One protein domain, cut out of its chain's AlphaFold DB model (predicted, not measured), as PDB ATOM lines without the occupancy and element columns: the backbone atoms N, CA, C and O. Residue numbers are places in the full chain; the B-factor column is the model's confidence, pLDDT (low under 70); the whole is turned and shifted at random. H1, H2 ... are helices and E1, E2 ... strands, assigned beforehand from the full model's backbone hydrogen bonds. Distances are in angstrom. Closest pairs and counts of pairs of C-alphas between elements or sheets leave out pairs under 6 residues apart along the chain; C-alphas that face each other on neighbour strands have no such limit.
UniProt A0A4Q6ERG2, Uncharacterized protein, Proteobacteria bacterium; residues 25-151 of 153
ATOM      1  N   THR A  25     145.181 347.974 290.759       86.19
ATOM      2  CA  THR A  25     146.216 348.536 289.884       86.19
ATOM      3  C   THR A  25     145.708 348.611 288.445       86.19
ATOM      4  O   THR A  25     145.192 347.626 287.915       86.19
ATOM      5  N   ARG A  26     145.861 349.768 287.796       87.62
ATOM      6  CA  ARG A  26     145.443 350.004 286.404       87.62
ATOM      7  C   ARG A  26     146.459 350.868 285.655       87.62
ATOM      8  O   ARG A  26     147.163 351.642 286.307       87.62
ATOM      9  N   PRO A  27     146.569 350.731 284.320       88.81
ATOM     10  CA  PRO A  27     147.380 351.652 283.539       88.81
ATOM     11  C   PRO A  27     146.828 353.069 283.720       88.81
ATOM     12  O   PRO A  27     145.613 353.257 283.715       88.81
ATOM     13  N   SER A  28     147.716 354.034 283.939       86.56
ATOM     14  CA  SER A  28     147.361 355.437 284.176       86.56
ATOM     15  C   SER A  28     148.013 356.409 283.203       86.56
ATOM     16  O   SER A  28     147.571 357.547 283.134       86.56
ATOM     17  N   ALA A  29     149.056 355.986 282.486       84.88
ATOM     18  CA  ALA A  29     149.694 356.750 281.419       84.88
ATOM     19  C   ALA A  29     150.523 355.841 280.511       84.88
ATOM     20  O   ALA A  29     150.961 354.763 280.918       84.88
ATOM     21  N   GLU A  30     150.770 356.306 279.292       88.38
ATOM     22  CA  GLU A  30     151.631 355.639 278.324       88.38
ATOM     23  C   GLU A  30     152.431 356.670 277.531       88.38
ATOM     24  O   GLU A  30     151.923 357.736 277.185       88.38
ATOM     25  N   ALA A  31     153.678 356.339 277.211       85.50
ATOM     26  CA  ALA A  31     154.501 357.157 276.340       85.50
ATOM     27  C   ALA A  31     155.368 356.322 275.402       85.50
ATOM     28  O   ALA A  31     155.911 355.277 275.770       85.50
ATOM     29  N   SER A  32     155.516 356.840 274.185       88.69
ATOM     30  CA  SER A  32     156.530 356.394 273.233       88.69
ATOM     31  C   SER A  32     157.800 357.208 273.451       88.69
ATOM     32  O   SER A  32     157.744 358.431 273.587       88.69
ATOM     33  N   LEU A  33     158.921 356.506 273.522       89.56
ATOM     34  CA  LEU A  33     160.221 357.023 273.911       89.56
ATOM     35  C   LEU A  33     161.255 356.721 272.828       89.56
ATOM     36  O   LEU A  33     161.294 355.607 272.308       89.56
ATOM     37  N   GLU A  34     162.129 357.679 272.546       91.81
ATOM     38  CA  GLU A  34     163.264 357.532 271.633       91.81
ATOM     39  C   GLU A  34     164.568 357.417 272.422       91.81
ATOM     40  O   GLU A  34     164.809 358.164 273.373       91.81
ATOM     41  N   ALA A  35     165.423 356.473 272.035       91.88
ATOM     42  CA  ALA A  35     166.722 356.287 272.661       91.88
ATOM     43  C   ALA A  35     167.738 357.283 272.104       91.88
ATOM     44  O   ALA A  35     167.987 357.332 270.900       91.88
ATOM     45  N   PHE A  36     168.384 358.030 272.995       90.12
ATOM     46  CA  PHE A  36     169.539 358.865 272.647       90.12
ATOM     47  C   PHE A  36     170.848 358.324 273.236       90.12
ATOM     48  O   PHE A  36     171.932 358.768 272.855       90.12
ATOM     49  N   LYS A  37     170.765 357.324 274.124       91.38
ATOM     50  CA  LYS A  37     171.898 356.515 274.580       91.38
ATOM     51  C   LYS A  37     171.439 355.082 274.815       91.38
ATOM     52  O   LYS A  37     170.461 354.869 275.519       91.38
ATOM     53  N   ALA A  38     172.167 354.110 274.275       93.50
ATOM     54  CA  ALA A  38     171.900 352.696 274.509       93.50
ATOM     55  C   ALA A  38     173.204 351.888 274.430       93.50
ATOM     56  O   ALA A  38     173.854 351.838 273.381       93.50
ATOM     57  N   ASP A  39     173.607 351.272 275.540       94.12
ATOM     58  CA  ASP A  39     174.848 350.504 275.651       94.12
ATOM     59  C   ASP A  39     174.641 349.149 276.355       94.12
ATOM     60  O   ASP A  39     173.538 348.806 276.786       94.12
ATOM     61  N   GLY A  40     175.694 348.323 276.374       90.12
ATOM     62  CA  GLY A  40     175.658 346.975 276.946       90.12
ATOM     63  C   GLY A  40     174.507 346.128 276.394       90.12
ATOM     64  O   GLY A  40     174.386 345.970 275.175       90.12
ATOM     65  N   ILE A  41     173.641 345.613 277.273       89.44
ATOM     66  CA  ILE A  41     172.488 344.777 276.884       89.44
ATOM     67  C   ILE A  41     171.415 345.530 276.089       89.44
ATOM     68  O   ILE A  41     170.607 344.902 275.412       89.44
ATOM     69  N   TYR A  42     171.408 346.862 276.158       91.88
ATOM     70  CA  TYR A  42     170.462 347.706 275.431       91.88
ATOM     71  C   TYR A  42     171.020 348.192 274.094       91.88
ATOM     72  O   TYR A  42     170.349 348.924 273.371       91.88
ATOM     73  N   LYS A  43     172.244 347.801 273.726       93.31
ATOM     74  CA  LYS A  43     172.859 348.220 272.466       93.31
ATOM     75  C   LYS A  43     171.946 347.907 271.272       93.31
ATOM     76  O   LYS A  43     171.568 346.761 271.049       93.31
ATOM     77  N   GLY A  44     171.663 348.934 270.469       94.06
ATOM     78  CA  GLY A  44     170.802 348.837 269.283       94.06
ATOM     79  C   GLY A  44     169.313 349.071 269.549       94.06
ATOM     80  O   GLY A  44     168.521 348.981 268.617       94.06
ATOM     81  N   VAL A  45     168.916 349.381 270.785       95.06
ATOM     82  CA  VAL A  45     167.569 349.883 271.080       95.06
ATOM     83  C   VAL A  45     167.444 351.312 270.552       95.06
ATOM     84  O   VAL A  45     168.209 352.184 270.949       95.06
ATOM     85  N   GLU A  46     166.476 351.543 269.664       95.38
ATOM     86  CA  GLU A  46     166.184 352.866 269.083       95.38
ATOM     87  C   GLU A  46     164.965 353.533 269.733       95.38
ATOM     88  O   GLU A  46     164.872 354.754 269.798       95.38
ATOM     89  N   SER A  47     164.020 352.734 270.229       94.19
ATOM     90  CA  SER A  47     162.807 353.222 270.878       94.19
ATOM     91  C   SER A  47     162.291 352.232 271.916       94.19
ATOM     92  O   SER A  47     162.629 351.044 271.906       94.19
ATOM     93  N   ALA A  48     161.459 352.737 272.820       94.25
ATOM     94  CA  ALA A  48     160.763 351.947 273.819       94.25
ATOM     95  C   ALA A  48     159.367 352.523 274.073       94.25
ATOM     96  O   ALA A  48     159.058 353.661 273.719       94.25
ATOM     97  N   ARG A  49     158.514 351.732 274.719       92.50
ATOM     98  CA  ARG A  49     157.186 352.169 275.156       92.50
ATOM     99  C   ARG A  49     157.079 351.995 276.658       92.50
ATOM    100  O   ARG A  49     157.243 350.884 277.150       92.50
ATOM    101  N   LEU A  50     156.813 353.076 277.377       91.31
ATOM    102  CA  LEU A  50     156.644 353.059 278.825       91.31
ATOM    103  C   LEU A  50     155.156 353.087 279.163       91.31
ATOM    104  O   LEU A  50     154.442 353.975 278.705       91.31
ATOM    105  N   VAL A  51     154.708 352.163 280.007       91.62
ATOM    106  CA  VAL A  51     153.358 352.155 280.576       91.62
ATOM    107  C   VAL A  51     153.459 352.365 282.082       91.62
ATOM    108  O   VAL A  51     154.099 351.587 282.788       91.62
ATOM    109  N   GLN A  52     152.817 353.416 282.582       90.56
ATOM    110  CA  GLN A  52     152.702 353.702 284.006       90.56
ATOM    111  C   GLN A  52     151.445 353.044 284.569       90.56
ATOM    112  O   GLN A  52     150.381 353.082 283.953       90.56
ATOM    113  N   PHE A  53     151.549 352.506 285.781       91.31
ATOM    114  CA  PHE A  53     150.424 351.957 286.519       91.31
ATOM    115  C   PHE A  53     150.233 352.677 287.849       91.31
ATOM    116  O   PHE A  53     151.181 352.899 288.609       91.31
ATOM    117  N   GLN A  54     148.973 352.985 288.143       90.56
ATOM    118  CA  GLN A  54     148.538 353.540 289.414       90.56
ATOM    119  C   GLN A  54     147.758 352.487 290.194       90.56
ATOM    120  O   GLN A  54     146.934 351.767 289.626       90.56
ATOM    121  N   THR A  55     147.991 352.436 291.501       88.75
ATOM    122  CA  THR A  55     147.152 351.695 292.438       88.75
ATOM    123  C   THR A  55     146.230 352.672 293.157       88.75
ATOM    124  O   THR A  55     146.680 353.648 293.766       88.75
ATOM    125  N   ASP A  56     144.926 352.416 293.066       84.31
ATOM    126  CA  ASP A  56     143.881 353.230 293.688       84.31
ATOM    127  C   ASP A  56     144.156 353.345 295.210       84.31
ATOM    128  O   ASP A  56     144.141 352.353 295.944       84.31
ATOM    129  N   GLY A  57     144.449 354.567 295.676       83.31
ATOM    130  CA  GLY A  57     144.785 354.888 297.072       83.31
ATOM    131  C   GLY A  57     146.284 354.921 297.408       83.31
ATOM    132  O   GLY A  57     146.629 355.304 298.522       83.31
ATOM    133  N   GLN A  58     147.165 354.553 296.472       84.81
ATOM    134  CA  GLN A  58     148.627 354.542 296.668       84.81
ATOM    135  C   GLN A  58     149.392 355.387 295.640       84.81
ATOM    136  O   GLN A  58     150.563 355.680 295.846       84.81
ATOM    137  N   GLY A  59     148.745 355.805 294.547       86.88
ATOM    138  CA  GLY A  59     149.424 356.563 293.500       86.88
ATOM    139  C   GLY A  59     150.191 355.649 292.551       86.88
ATOM    140  O   GLY A  59     149.773 354.516 292.305       86.88
ATOM    141  N   VAL A  60     151.247 356.169 291.930       88.56
ATOM    142  CA  VAL A  60     152.032 355.426 290.939       88.56
ATOM    143  C   VAL A  60     152.853 354.346 291.636       88.56
ATOM    144  O   VAL A  60     153.647 354.652 292.518       88.56
ATOM    145  N   THR A  61     152.680 353.090 291.228       92.00
ATOM    146  CA  THR A  61     153.327 351.944 291.893       92.00
ATOM    147  C   THR A  61     154.192 351.104 290.966       92.00
ATOM    148  O   THR A  61     155.045 350.362 291.444       92.00
ATOM    149  N   ARG A  62     153.995 351.185 289.643       93.38
ATOM    150  CA  ARG A  62     154.700 350.320 288.689       93.38
ATOM    151  C   ARG A  62     154.890 350.983 287.330       93.38
ATOM    152  O   ARG A  62     154.023 351.725 286.870       93.38
ATOM    153  N   TYR A  63     155.986 350.625 286.675       93.12
ATOM    154  CA  TYR A  63     156.264 350.908 285.275       93.12
ATOM    155  C   TYR A  63     156.534 349.615 284.512       93.12
ATOM    156  O   TYR A  63     157.283 348.764 284.986       93.12
ATOM    157  N   ASP A  64     155.964 349.496 283.319       94.44
ATOM    158  CA  ASP A  64     156.343 348.481 282.341       94.44
ATOM    159  C   ASP A  64     157.056 349.170 281.175       94.44
ATOM    160  O   ASP A  64     156.472 350.016 280.495       94.44
ATOM    161  N   LEU A  65     158.318 348.816 280.941       93.69
ATOM    162  CA  LEU A  65     159.107 349.287 279.809       93.69
ATOM    163  C   LEU A  65     159.142 348.198 278.737       93.69
ATOM    164  O   LEU A  65     159.678 347.112 278.950       93.69
ATOM    165  N   VAL A  66     158.548 348.476 277.583       94.88
ATOM    166  CA  VAL A  66     158.481 347.547 276.456       94.88
ATOM    167  C   VAL A  66     159.571 347.892 275.448       94.88
ATOM    168  O   VAL A  66     159.527 348.950 274.819       94.88
ATOM    169  N   ILE A  67     160.526 346.981 275.275       92.94
ATOM    170  CA  ILE A  67     161.672 347.097 274.366       92.94
ATOM    171  C   ILE A  67     161.651 345.891 273.431       92.94
ATOM    172  O   ILE A  67     161.693 344.750 273.889       92.94
ATOM    173  N   ASN A  68     161.584 346.114 272.116       89.00
ATOM    174  CA  ASN A  68     161.602 345.042 271.107       89.00
ATOM    175  C   ASN A  68     160.579 343.911 271.373       89.00
ATOM    176  O   ASN A  68     160.857 342.735 271.148       89.00
ATOM    177  N   GLY A  69     159.399 344.259 271.899       87.19
ATOM    178  CA  GLY A  69     158.339 343.304 272.247       87.19
ATOM    179  C   GLY A  69     158.532 342.559 273.576       87.19
ATOM    180  O   GLY A  69     157.635 341.823 273.983       87.19
ATOM    181  N   ARG A  70     159.652 342.764 274.279       90.62
ATOM    182  CA  ARG A  70     159.871 342.285 275.649       90.62
ATOM    183  C   ARG A  70     159.419 343.346 276.646       90.62
ATOM    184  O   ARG A  70     159.763 344.512 276.492       90.62
ATOM    185  N   THR A  71     158.706 342.927 277.686       93.69
ATOM    186  CA  THR A  71     158.350 343.796 278.813       93.69
ATOM    187  C   THR A  71     159.332 343.601 279.961       93.69
ATOM    188  O   THR A  71     159.538 342.477 280.418       93.69
ATOM    189  N   GLU A  72     159.902 344.700 280.441       92.94
ATOM    190  CA  GLU A  72     160.616 344.777 281.710       92.94
ATOM    191  C   GLU A  72     159.757 345.536 282.725       92.94
ATOM    192  O   GLU A  72     159.347 346.670 282.475       92.94
ATOM    193  N   THR A  73     159.461 344.906 283.861       94.00
ATOM    194  CA  THR A  73     158.596 345.473 284.902       94.00
ATOM    195  C   THR A  73     159.421 346.011 286.060       94.00
ATOM    196  O   THR A  73     160.315 345.327 286.570       94.00
ATOM    197  N   TYR A  74     159.069 347.214 286.507       93.56
ATOM    198  CA  TYR A  74     159.726 347.933 287.588       93.56
ATOM    199  C   TYR A  74     158.707 348.407 288.623       93.56
ATOM    200  O   TYR A  74     157.694 349.012 288.278       93.56
ATOM    201  N   GLU A  75     158.993 348.176 289.898       93.94
ATOM    202  CA  GLU A  75     158.179 348.632 291.025       93.94
ATOM    203  C   GLU A  75     158.758 349.907 291.629       93.94
ATOM    204  O   GLU A  75     159.947 349.973 291.958       93.94
ATOM    205  N   VAL A  76     157.905 350.917 291.795       92.00
ATOM    206  CA  VAL A  76     158.283 352.206 292.382       92.00
ATOM    207  C   VAL A  76     158.664 352.002 293.840       92.00
ATOM    208  O   VAL A  76     157.893 351.463 294.628       92.00
ATOM    209  N   GLN A  77     159.866 352.443 294.187       93.12
ATOM    210  CA  GLN A  77     160.388 352.406 295.550       93.12
ATOM    211  C   GLN A  77     160.267 353.771 296.219       93.12
ATOM    212  O   GLN A  77     160.042 353.864 297.422       93.12
ATOM    213  N   GLU A  78     160.443 354.831 295.434       88.50
ATOM    214  CA  GLU A  78     160.498 356.194 295.933       88.50
ATOM    215  C   GLU A  78     159.995 357.166 294.865       88.50
ATOM    216  O   GLU A  78     160.298 357.016 293.679       88.50
ATOM    217  N   VAL A  79     159.253 358.180 295.305       84.62
ATOM    218  CA  VAL A  79     158.908 359.359 294.508       84.62
ATOM    219  C   VAL A  79     159.468 360.565 295.250       84.62
ATOM    220  O   VAL A  79     159.092 360.819 296.394       84.62
ATOM    221  N   LYS A  80     160.407 361.272 294.623       81.81
ATOM    222  CA  LYS A  80     161.030 362.478 295.168       81.81
ATOM    223  C   LYS A  80     160.471 363.691 294.452       81.81
ATOM    224  O   LYS A  80     160.765 363.900 293.277       81.81
ATOM    225  N   GLU A  81     159.747 364.520 295.185       75.75
ATOM    226  CA  GLU A  81     159.369 365.846 294.707       75.75
ATOM    227  C   GLU A  81     160.633 366.714 294.622       75.75
ATOM    228  O   GLU A  81     161.274 367.015 295.635       75.75
ATOM    229  N   GLN A  82     161.033 367.095 293.411       70.25
ATOM    230  CA  GLN A  82     162.124 368.039 293.186       70.25
ATOM    231  C   GLN A  82     161.549 369.397 292.789       70.25
ATOM    232  O   GLN A  82     160.427 369.530 292.307       70.25
ATOM    233  N   ARG A  83     162.369 370.444 292.918       63.59
ATOM    234  CA  ARG A  83     161.993 371.812 292.519       63.59
ATOM    235  C   ARG A  83     161.480 371.906 291.073       63.59
ATOM    236  O   ARG A  83     160.674 372.781 290.779       63.59
ATOM    237  N   CYS A  84     161.989 371.050 290.190       62.44
ATOM    238  CA  CYS A  84     161.694 371.072 288.760       62.44
ATOM    239  C   CYS A  84     160.681 370.003 288.327       62.44
ATOM    240  O   CYS A  84     160.461 369.867 287.132       62.44
ATOM    241  N   GLY A  85     160.082 369.271 289.271       69.69
ATOM    242  CA  GLY A  85     159.146 368.167 289.043       69.69
ATOM    243  C   GLY A  85     159.593 366.885 289.746       69.69
ATOM    244  O   GLY A  85     160.489 366.927 290.585       69.69
ATOM    245  N   ASP A  86     158.966 365.753 289.447       76.38
ATOM    246  CA  ASP A  86     159.141 364.538 290.252       76.38
ATOM    247  C   ASP A  86     160.222 363.612 289.679       76.38
ATOM    248  O   ASP A  86     160.298 363.388 288.466       76.38
ATOM    249  N   GLU A  87     161.051 363.051 290.566       82.88
ATOM    250  CA  GLU A  87     161.939 361.924 290.269       82.88
ATOM    251  C   GLU A  87     161.323 360.644 290.835       82.88
ATOM    252  O   GLU A  87     161.192 360.480 292.049       82.88
ATOM    253  N   HIS A  88     160.974 359.709 289.957       87.38
ATOM    254  CA  HIS A  88     160.513 358.385 290.364       87.38
ATOM    255  C   HIS A  88     161.670 357.402 290.270       87.38
ATOM    256  O   HIS A  88     162.256 357.246 289.198       87.38
ATOM    257  N   VAL A  89     161.963 356.711 291.370       89.88
ATOM    258  CA  VAL A  89     162.947 355.628 291.418       89.88
ATOM    259  C   VAL A  89     162.196 354.305 291.500       89.88
ATOM    260  O   VAL A  89     161.499 354.030 292.480       89.88
ATOM    261  N   ALA A  90     162.337 353.476 290.471       91.44
ATOM    262  CA  ALA A  90     161.704 352.165 290.388       91.44
ATOM    263  C   ALA A  90     162.746 351.069 290.158       91.44
ATOM    264  O   ALA A  90     163.728 351.283 289.453       91.44
ATOM    265  N   ARG A  91     162.540 349.886 290.740       93.62
ATOM    266  CA  ARG A  91     163.471 348.754 290.638       93.62
ATOM    267  C   ARG A  91     162.855 347.588 289.898       93.62
ATOM    268  O   ARG A  91     161.668 347.322 290.050       93.62
ATOM    269  N   ALA A  92     163.668 346.904 289.105       91.12
ATOM    270  CA  ALA A  92     163.224 345.760 288.332       91.12
ATOM    271  C   ALA A  92     162.703 344.648 289.252       91.12
ATOM    272  O   ALA A  92     163.370 344.278 290.214       91.12
ATOM    273  N   VAL A  93     161.537 344.097 288.917       89.56
ATOM    274  CA  VAL A  93     160.961 342.940 289.622       89.56
ATOM    275  C   VAL A  93     161.739 341.667 289.292       89.56
ATOM    276  O   VAL A  93     161.964 340.821 290.152       89.56
ATOM    277  N   ASP A  94     162.165 341.541 288.033       84.81
ATOM    278  CA  ASP A  94     163.015 340.450 287.572       84.81
ATOM    279  C   ASP A  94     164.484 340.902 287.506       84.81
ATOM    280  O   ASP A  94     164.870 341.750 286.689       84.81
ATOM    281  N   GLU A  95     165.303 340.315 288.379       82.38
ATOM    282  CA  GLU A  95     166.751 340.532 288.459       82.38
ATOM    283  C   GLU A  95     167.567 339.450 287.725       82.38
ATOM    284  O   GLU A  95     168.791 339.428 287.837       82.38
ATOM    285  N   SER A  96     166.934 338.568 286.938       75.81
ATOM    286  CA  SER A  96     167.622 337.516 286.164       75.81
ATOM    287  C   SER A  96     168.706 338.045 285.216       75.81
ATOM    288  O   SER A  96     169.635 337.319 284.880       75.81
ATOM    289  N   ASN A  97     168.608 339.316 284.812       65.62
ATOM    290  CA  ASN A  97     169.586 340.018 283.973       65.62
ATOM    291  C   ASN A  97     170.333 341.119 284.751       65.62
ATOM    292  O   ASN A  97     170.777 342.111 284.174       65.62
ATOM    293  N   GLY A  98     170.435 340.971 286.072       71.75
ATOM    294  CA  GLY A  98     171.051 341.947 286.961       71.75
ATOM    295  C   GLY A  98     170.056 342.914 287.597       71.75
ATOM    296  O   GLY A  98     168.882 342.971 287.228       71.75
ATOM    297  N   ARG A  99     170.528 343.704 288.564       79.88
ATOM    298  CA  ARG A  99     169.693 344.689 289.269       79.88
ATOM    299  C   ARG A  99     169.389 345.856 288.343       79.88
ATOM    300  O   ARG A  99     170.322 346.463 287.824       79.88
ATOM    301  N   GLY A 100     168.108 346.135 288.122       76.69
ATOM    302  CA  GLY A 100     167.653 347.216 287.250       76.69
ATOM    303  C   GLY A 100     167.047 348.369 288.035       76.69
ATOM    304  O   GLY A 100     166.247 348.127 288.936       76.69
ATOM    305  N   GLU A 101     167.378 349.601 287.670       87.81
ATOM    306  CA  GLU A 101     166.746 350.817 288.187       87.81
ATOM    307  C   GLU A 101     166.249 351.673 287.018       87.81
ATOM    308  O   GLU A 101     166.963 351.855 286.033       87.81
ATOM    309  N   ILE A 102     165.024 352.190 287.127       83.75
ATOM    310  CA  ILE A 102     164.528 353.277 286.284       83.75
ATOM    311  C   ILE A 102     164.460 354.542 287.123       83.75
ATOM    312  O   ILE A 102     163.890 354.543 288.217       83.75
ATOM    313  N   ARG A 103     164.981 355.628 286.553       81.56
ATOM    314  CA  ARG A 103     164.750 356.993 287.012       81.56
ATOM    315  C   ARG A 103     163.964 357.753 285.967       81.56
ATOM    316  O   ARG A 103     164.449 357.950 284.851       81.56
ATOM    317  N   LEU A 104     162.760 358.170 286.332       75.00
ATOM    318  CA  LEU A 104     161.947 359.045 285.499       75.00
ATOM    319  C   LEU A 104     162.087 360.462 286.019       75.00
ATOM    320  O   LEU A 104     161.799 360.708 287.187       75.00
ATOM    321  N   PHE A 105     162.501 361.370 285.142       72.25
ATOM    322  CA  PHE A 105     162.541 362.796 285.424       72.25
ATOM    323  C   PHE A 105     161.431 363.472 284.635       72.25
ATOM    324  O   PHE A 105     161.461 363.494 283.402       72.25
ATOM    325  N   ASN A 106     160.456 364.016 285.356       65.31
ATOM    326  CA  ASN A 106     159.416 364.851 284.780       65.31
ATOM    327  C   ASN A 106     159.762 366.320 285.016       65.31
ATOM    328  O   ASN A 106     159.526 366.814 286.114       65.31
ATOM    329  N   PHE A 107     160.351 367.007 284.032       59.12
ATOM    330  CA  PHE A 107     160.614 368.437 284.160       59.12
ATOM    331  C   PHE A 107     159.358 369.239 283.820       59.12
ATOM    332  O   PHE A 107     158.858 369.209 282.700       59.12
ATOM    333  N   LEU A 108     158.885 370.032 284.776       56.84
ATOM    334  CA  LEU A 108     157.906 371.081 284.526       56.84
ATOM    335  C   LEU A 108     158.665 372.331 284.056       56.84
ATOM    336  O   LEU A 108     159.226 373.081 284.861       56.84
ATOM    337  N   SER A 109     158.693 372.545 282.737       47.28
ATOM    338  CA  SER A 109     159.477 373.594 282.059       47.28
ATOM    339  C   SER A 109     159.171 375.027 282.511       47.28
ATOM    340  O   SER A 109     159.977 375.932 282.316       47.28
ATOM    341  N   THR A 110     158.047 375.259 283.193       49.91
ATOM    342  CA  THR A 110     157.659 376.587 283.690       49.91
ATOM    343  C   THR A 110     158.507 377.101 284.858       49.91
ATOM    344  O   THR A 110     158.472 378.301 285.129       49.91
ATOM    345  N   LEU A 111     159.265 376.243 285.555       48.75
ATOM    346  CA  LEU A 111     160.020 376.624 286.764       48.75
ATOM    347  C   LEU A 111     161.539 376.442 286.660       48.75
ATOM    348  O   LEU A 111     162.262 376.914 287.548       48.75
ATOM    349  N   CYS A 112     162.031 375.780 285.611       54.84
ATOM    350  CA  CYS A 112     163.443 375.453 285.454       54.84
ATOM    351  C   CYS A 112     163.872 375.547 283.989       54.84
ATOM    352  O   CYS A 112     163.233 374.958 283.122       54.84
ATOM    353  N   ASP A 113     164.993 376.229 283.731       55.28
ATOM    354  CA  ASP A 113     165.702 376.085 282.461       55.28
ATOM    355  C   ASP A 113     166.151 374.624 282.357       55.28
ATOM    356  O   ASP A 113     166.913 374.145 283.210       55.28
ATOM    357  N   ALA A 114     165.678 373.901 281.338       53.81
ATOM    358  CA  ALA A 114     166.266 372.617 280.987       53.81
ATOM    359  C   ALA A 114     167.780 372.835 280.873       53.81
ATOM    360  O   ALA A 114     168.224 373.764 280.190       53.81
ATOM    361  N   ARG A 115     168.597 372.044 281.585       55.91
ATOM    362  CA  ARG A 115     170.055 372.122 281.421       55.91
ATOM    363  C   ARG A 115     170.311 371.950 279.933       55.91
ATOM    364  O   ARG A 115     169.931 370.909 279.415       55.91
ATOM    365  N   ASN A 116     170.860 372.975 279.273       46.28
ATOM    366  CA  ASN A 116     171.040 373.033 277.818       46.28
ATOM    367  C   ASN A 116     171.341 371.629 277.260       46.28
ATOM    368  O   ASN A 116     172.450 371.136 277.469       46.28
ATOM    369  N   ASN A 117     170.348 371.011 276.602       50.94
ATOM    370  CA  ASN A 117     170.351 369.681 275.961       50.94
ATOM    371  C   ASN A 117     169.731 368.477 276.711       50.94
ATOM    372  O   ASN A 117     169.725 367.395 276.127       50.94
ATOM    373  N   GLU A 118     169.188 368.596 277.925       50.81
ATOM    374  CA  GLU A 118     168.367 367.516 278.511       50.81
ATOM    375  C   GLU A 118     166.888 367.681 278.099       50.81
ATOM    376  O   GLU A 118     166.321 368.754 278.315       50.81
ATOM    377  N   PRO A 119     166.252 366.657 277.493       56.34
ATOM    378  CA  PRO A 119     164.822 366.676 277.191       56.34
ATOM    379  C   PRO A 119     163.984 366.899 278.454       56.34
ATOM    380  O   PRO A 119     164.318 366.388 279.523       56.34
ATOM    381  N   GLU A 120     162.862 367.609 278.321       63.84
ATOM    382  CA  GLU A 120     161.938 367.905 279.429       63.84
ATOM    383  C   GLU A 120     161.364 366.637 280.094       63.84
ATOM    384  O   GLU A 120     160.959 366.656 281.253       63.84
ATOM    385  N   TRP A 121     161.378 365.498 279.402       72.75
ATOM    386  CA  TRP A 121     160.984 364.221 279.978       72.75
ATOM    387  C   TRP A 121     161.969 363.125 279.573       72.75
ATOM    388  O   TRP A 121     162.126 362.812 278.389       72.75
ATOM    389  N   THR A 122     162.660 362.559 280.568       81.62
ATOM    390  CA  THR A 122     163.668 361.511 280.355       81.62
ATOM    391  C   THR A 122     163.441 360.309 281.254       81.62
ATOM    392  O   THR A 122     163.058 360.428 282.420       81.62
ATOM    393  N   VAL A 123     163.720 359.135 280.698       86.06
ATOM    394  CA  VAL A 123     163.709 357.857 281.405       86.06
ATOM    395  C   VAL A 123     165.108 357.274 281.294       86.06
ATOM    396  O   VAL A 123     165.563 356.945 280.201       86.06
ATOM    397  N   LYS A 124     165.803 357.179 282.425       89.62
ATOM    398  CA  LYS A 124     167.139 356.582 282.512       89.62
ATOM    399  C   LYS A 124     167.008 355.192 283.104       89.62
ATOM    400  O   LYS A 124     166.431 355.041 284.179       89.62
ATOM    401  N   VAL A 125     167.526 354.195 282.404       89.25
ATOM    402  CA  VAL A 125     167.503 352.795 282.823       89.25
ATOM    403  C   VAL A 125     168.934 352.327 283.021       89.25
ATOM    404  O   VAL A 125     169.735 352.383 282.091       89.25
ATOM    405  N   GLU A 126     169.241 351.824 284.209       90.81
ATOM    406  CA  GLU A 126     170.546 351.255 284.541       90.81
ATOM    407  C   GLU A 126     170.382 349.781 284.924       90.81
ATOM    408  O   GLU A 126     169.461 349.420 285.659       90.81
ATOM    409  N   ARG A 127     171.260 348.910 284.413       87.62
ATOM    410  CA  ARG A 127     171.327 347.483 284.765       87.62
ATOM    411  C   ARG A 127     172.729 347.109 285.215       87.62
ATOM    412  O   ARG A 127     173.669 347.184 284.428       87.62
ATOM    413  N   HIS A 128     172.841 346.622 286.448       86.12
ATOM    414  CA  HIS A 128     174.076 346.076 287.008       86.12
ATOM    415  C   HIS A 128     174.097 344.554 286.873       86.12
ATOM    416  O   HIS A 128     173.399 343.848 287.610       86.12
ATOM    417  N   GLN A 129     174.924 344.037 285.970       78.81
ATOM    418  CA  GLN A 129     175.096 342.600 285.770       78.81
ATOM    419  C   GLN A 129     176.209 342.083 286.687       78.81
ATOM    420  O   GLN A 129     177.396 342.268 286.415       78.81
ATOM    421  N   ALA A 130     175.818 341.441 287.791       63.19
ATOM    422  CA  ALA A 130     176.747 340.961 288.819       63.19
ATOM    423  C   ALA A 130     177.806 339.984 288.272       63.19
ATOM    424  O   ALA A 130     178.957 340.035 288.700       63.19
ATOM    425  N   ASP A 131     177.437 339.154 287.294       66.56
ATOM    426  CA  ASP A 131     178.301 338.094 286.760       66.56
ATOM    427  C   ASP A 131     179.364 338.607 285.777       66.56
ATOM    428  O   ASP A 131     180.374 337.943 285.551       66.56
ATOM    429  N   GLN A 132     179.153 339.792 285.195       65.19
ATOM    430  CA  GLN A 132     180.047 340.385 284.193       65.19
ATOM    431  C   GLN A 132     180.757 341.645 284.705       65.19
ATOM    432  O   GLN A 132     181.707 342.110 284.084       65.19
ATOM    433  N   GLY A 133     180.326 342.202 285.845       72.12
ATOM    434  CA  GLY A 133     180.827 343.487 286.343       72.12
ATOM    435  C   GLY A 133     180.490 344.663 285.419       72.12
ATOM    436  O   GLY A 133     181.074 345.737 285.556       72.12
ATOM    437  N   GLU A 134     179.565 344.462 284.478       82.75
ATOM    438  CA  GLU A 134     179.169 345.447 283.480       82.75
ATOM    439  C   GLU A 134     177.912 346.199 283.922       82.75
ATOM    440  O   GLU A 134     176.962 345.625 284.468       82.75
ATOM    441  N   ILE A 135     177.908 347.505 283.651       87.62
ATOM    442  CA  ILE A 135     176.747 348.377 283.812       87.62
ATOM    443  C   ILE A 135     176.249 348.721 282.415       87.62
ATOM    444  O   ILE A 135     177.010 349.237 281.598       87.62
ATOM    445  N   SER A 136     174.985 348.409 282.138       90.69
ATOM    446  CA  SER A 136     174.309 348.782 280.895       90.69
ATOM    447  C   SER A 136     173.337 349.925 281.143       90.69
ATOM    448  O   SER A 136     172.611 349.915 282.136       90.69
ATOM    449  N   ASN A 137     173.297 350.876 280.220       92.44
ATOM    450  CA  ASN A 137     172.509 352.092 280.293       92.44
ATOM    451  C   ASN A 137     171.616 352.220 279.064       92.44
ATOM    452  O   ASN A 137     172.025 351.933 277.934       92.44
ATOM    453  N   LEU A 138     170.415 352.729 279.293       92.56
ATOM    454  CA  LEU A 138     169.489 353.153 278.259       92.56
ATOM    455  C   LEU A 138     168.872 354.481 278.700       92.56
ATOM    456  O   LEU A 138     168.115 354.516 279.668       92.56
ATOM    457  N   ASP A 139     169.206 355.555 277.988       91.75
ATOM    458  CA  ASP A 139     168.608 356.869 278.207       91.75
ATOM    459  C   ASP A 139     167.622 357.159 277.076       91.75
ATOM    460  O   ASP A 139     167.960 357.160 275.884       91.75
ATOM    461  N   LEU A 140     166.382 357.387 277.486       90.25
ATOM    462  CA  LEU A 140     165.221 357.559 276.637       90.25
ATOM    463  C   LEU A 140     164.640 358.958 276.834       90.25
ATOM    464  O   LEU A 140     164.567 359.456 277.960       90.25
ATOM    465  N   ALA A 141     164.197 359.574 275.746       87.44
ATOM    466  CA  ALA A 141     163.515 360.859 275.732       87.44
ATOM    467  C   ALA A 141     162.103 360.693 275.182       87.44
ATOM    468  O   ALA A 141     161.879 359.907 274.263       87.44
ATOM    469  N   GLY A 142     161.151 361.456 275.704       80.12
ATOM    470  CA  GLY A 142     159.829 361.557 275.097       80.12
ATOM    471  C   GLY A 142     159.306 362.978 275.141       80.12
ATOM    472  O   GLY A 142     159.924 363.870 275.720       80.12
ATOM    473  N   ILE A 143     158.155 363.173 274.509       73.62
ATOM    474  CA  ILE A 143     157.462 364.458 274.459       73.62
ATOM    475  C   ILE A 143     156.572 364.556 275.714       73.62
ATOM    476  O   ILE A 143     155.626 363.763 275.831       73.62
ATOM    477  N   PRO A 144     156.862 365.472 276.660       64.44
ATOM    478  CA  PRO A 144     156.150 365.568 277.937       64.44
ATOM    479  C   PRO A 144     154.644 365.743 277.769       64.44
ATOM    480  O   PRO A 144     153.867 365.163 278.523       64.44
ATOM    481  N   GLU A 145     154.213 366.491 276.752       58.88
ATOM    482  CA  GLU A 145     152.806 366.781 276.499       58.88
ATOM    483  C   GLU A 145     152.006 365.505 276.242       58.88
ATOM    484  O   GLU A 145     150.905 365.359 276.765       58.88
ATOM    485  N   TYR A 146     152.552 364.543 275.495       61.56
ATOM    486  CA  TYR A 146     151.855 363.281 275.230       61.56
ATOM    487  C   TYR A 146     151.776 362.394 276.469       61.56
ATOM    488  O   TYR A 146     150.749 361.755 276.702       61.56
ATOM    489  N   TYR A 147     152.814 362.412 277.303       63.53
ATOM    490  CA  TYR A 147     152.804 361.697 278.573       63.53
ATOM    491  C   TYR A 147     151.804 362.312 279.559       63.53
ATOM    492  O   TYR A 147     150.964 361.602 280.111       63.53
ATOM    493  N   MET A 148     151.825 363.636 279.727       60.78
ATOM    494  CA  MET A 148     150.905 364.361 280.607       60.78
ATOM    495  C   MET A 148     149.447 364.235 280.160       60.78
ATOM    496  O   MET A 148     148.573 364.056 280.999       60.78
ATOM    497  N   LEU A 149     149.172 364.270 278.851       52.00
ATOM    498  CA  LEU A 149     147.821 364.066 278.313       52.00
ATOM    499  C   LEU A 149     147.299 362.640 278.530       52.00
ATOM    500  O   LEU A 149     146.087 362.439 278.570       52.00
ATOM    501  N   SER A 150     148.189 361.655 278.666       56.91
ATOM    502  CA  SER A 150     147.801 360.274 278.971       56.91
ATOM    503  C   SER A 150     147.471 360.055 280.453       56.91
ATOM    504  O   SER A 150     146.776 359.093 280.775       56.91
ATOM    505  N   GLN A 151     147.913 360.957 281.343       58.59
ATOM    506  CA  GLN A 151     147.578 360.926 282.766       58.59
ATOM    507  C   GLN A 151     146.144 361.421 282.985       58.59
ATOM    508  O   GLN A 151     145.872 362.617 282.960       58.59
TER     509      GLN A 151
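What this domain is: This is residues 25 to 151 of the 153 residues of an uncharacterized protein of Proteobacteria bacterium (UniProt A0A4Q6ERG2). Picture a closed barrel whose wall is eight antiparallel strands, E1 to E8 in chain order round the ring and E8 back beside E1, with one short helix, H1, packed on its outside at E1. The strands make a meander, each the antiparallel neighbour of the one before. The printed part has 127 residues, with eight named strands followed by one named helix, and is mostly strand. It is compact, with a radius of gyration of the C-alphas of 14.2 A, and spans 43 by 37 by 25 A.

How they stand to each other: Start at E1, residues 25 to 38, which bends by 84 degrees at residue 35. Its residues 25 to 34 pair with E2, residues 47 to 55; look for N 28 and O 52, 2.8 A apart and within hydrogen-bond range, as are the pairs that follow. Next come E3, residues 59 to 67, with N 51 and O 64 at 2.8 A, and E4, residues 70 to 82, with N 65 and O 72 at 2.8 A. E4 bends by 70 degrees at residue 77. E5, residues 85 to 92, has N 87 and O 80 at 2.9 A; E6, residues 99 to 106, N 102 and O 90 at 2.8 A; E7, residues 121 to 129, N 124 and O 103 at 2.9 A; E8, residues 134 to 142, N 138 and O 125 at 2.9 A. Each strand from E1 to E7 forms a hairpin with the next. E8 and E1 are antiparallel neighbours too, with N 34 and O 141 within hydrogen-bond range at 2.8 A. H1, residues 144 to 150, is on the barrel, outside it, at a height over the sheet of 7.5 A; its closest C-alpha pair with E1 is Ala 29 and Ser 150, 4.7 A. In H1 every O i to N i+4 pair is within hydrogen-bond range.

Where its parts are: Find C-alpha 25 at (146.216, 348.536, 289.884); from there E1 runs 30.2 A to C-alpha 38 at (171.900, 352.696, 274.509). E4 measures 31.2 A, and H1 runs 9.9 A to C-alpha 150 at (147.801, 360.274, 278.971).

The domain as a whole: The C-alphas farthest apart are those of Thr 110 and Asp 131, 43.8 A. The printed part has no cut, and its long link is residues 107 to 120. Look there for pLDDT under 70, and also, among others, at residues 144 to 151.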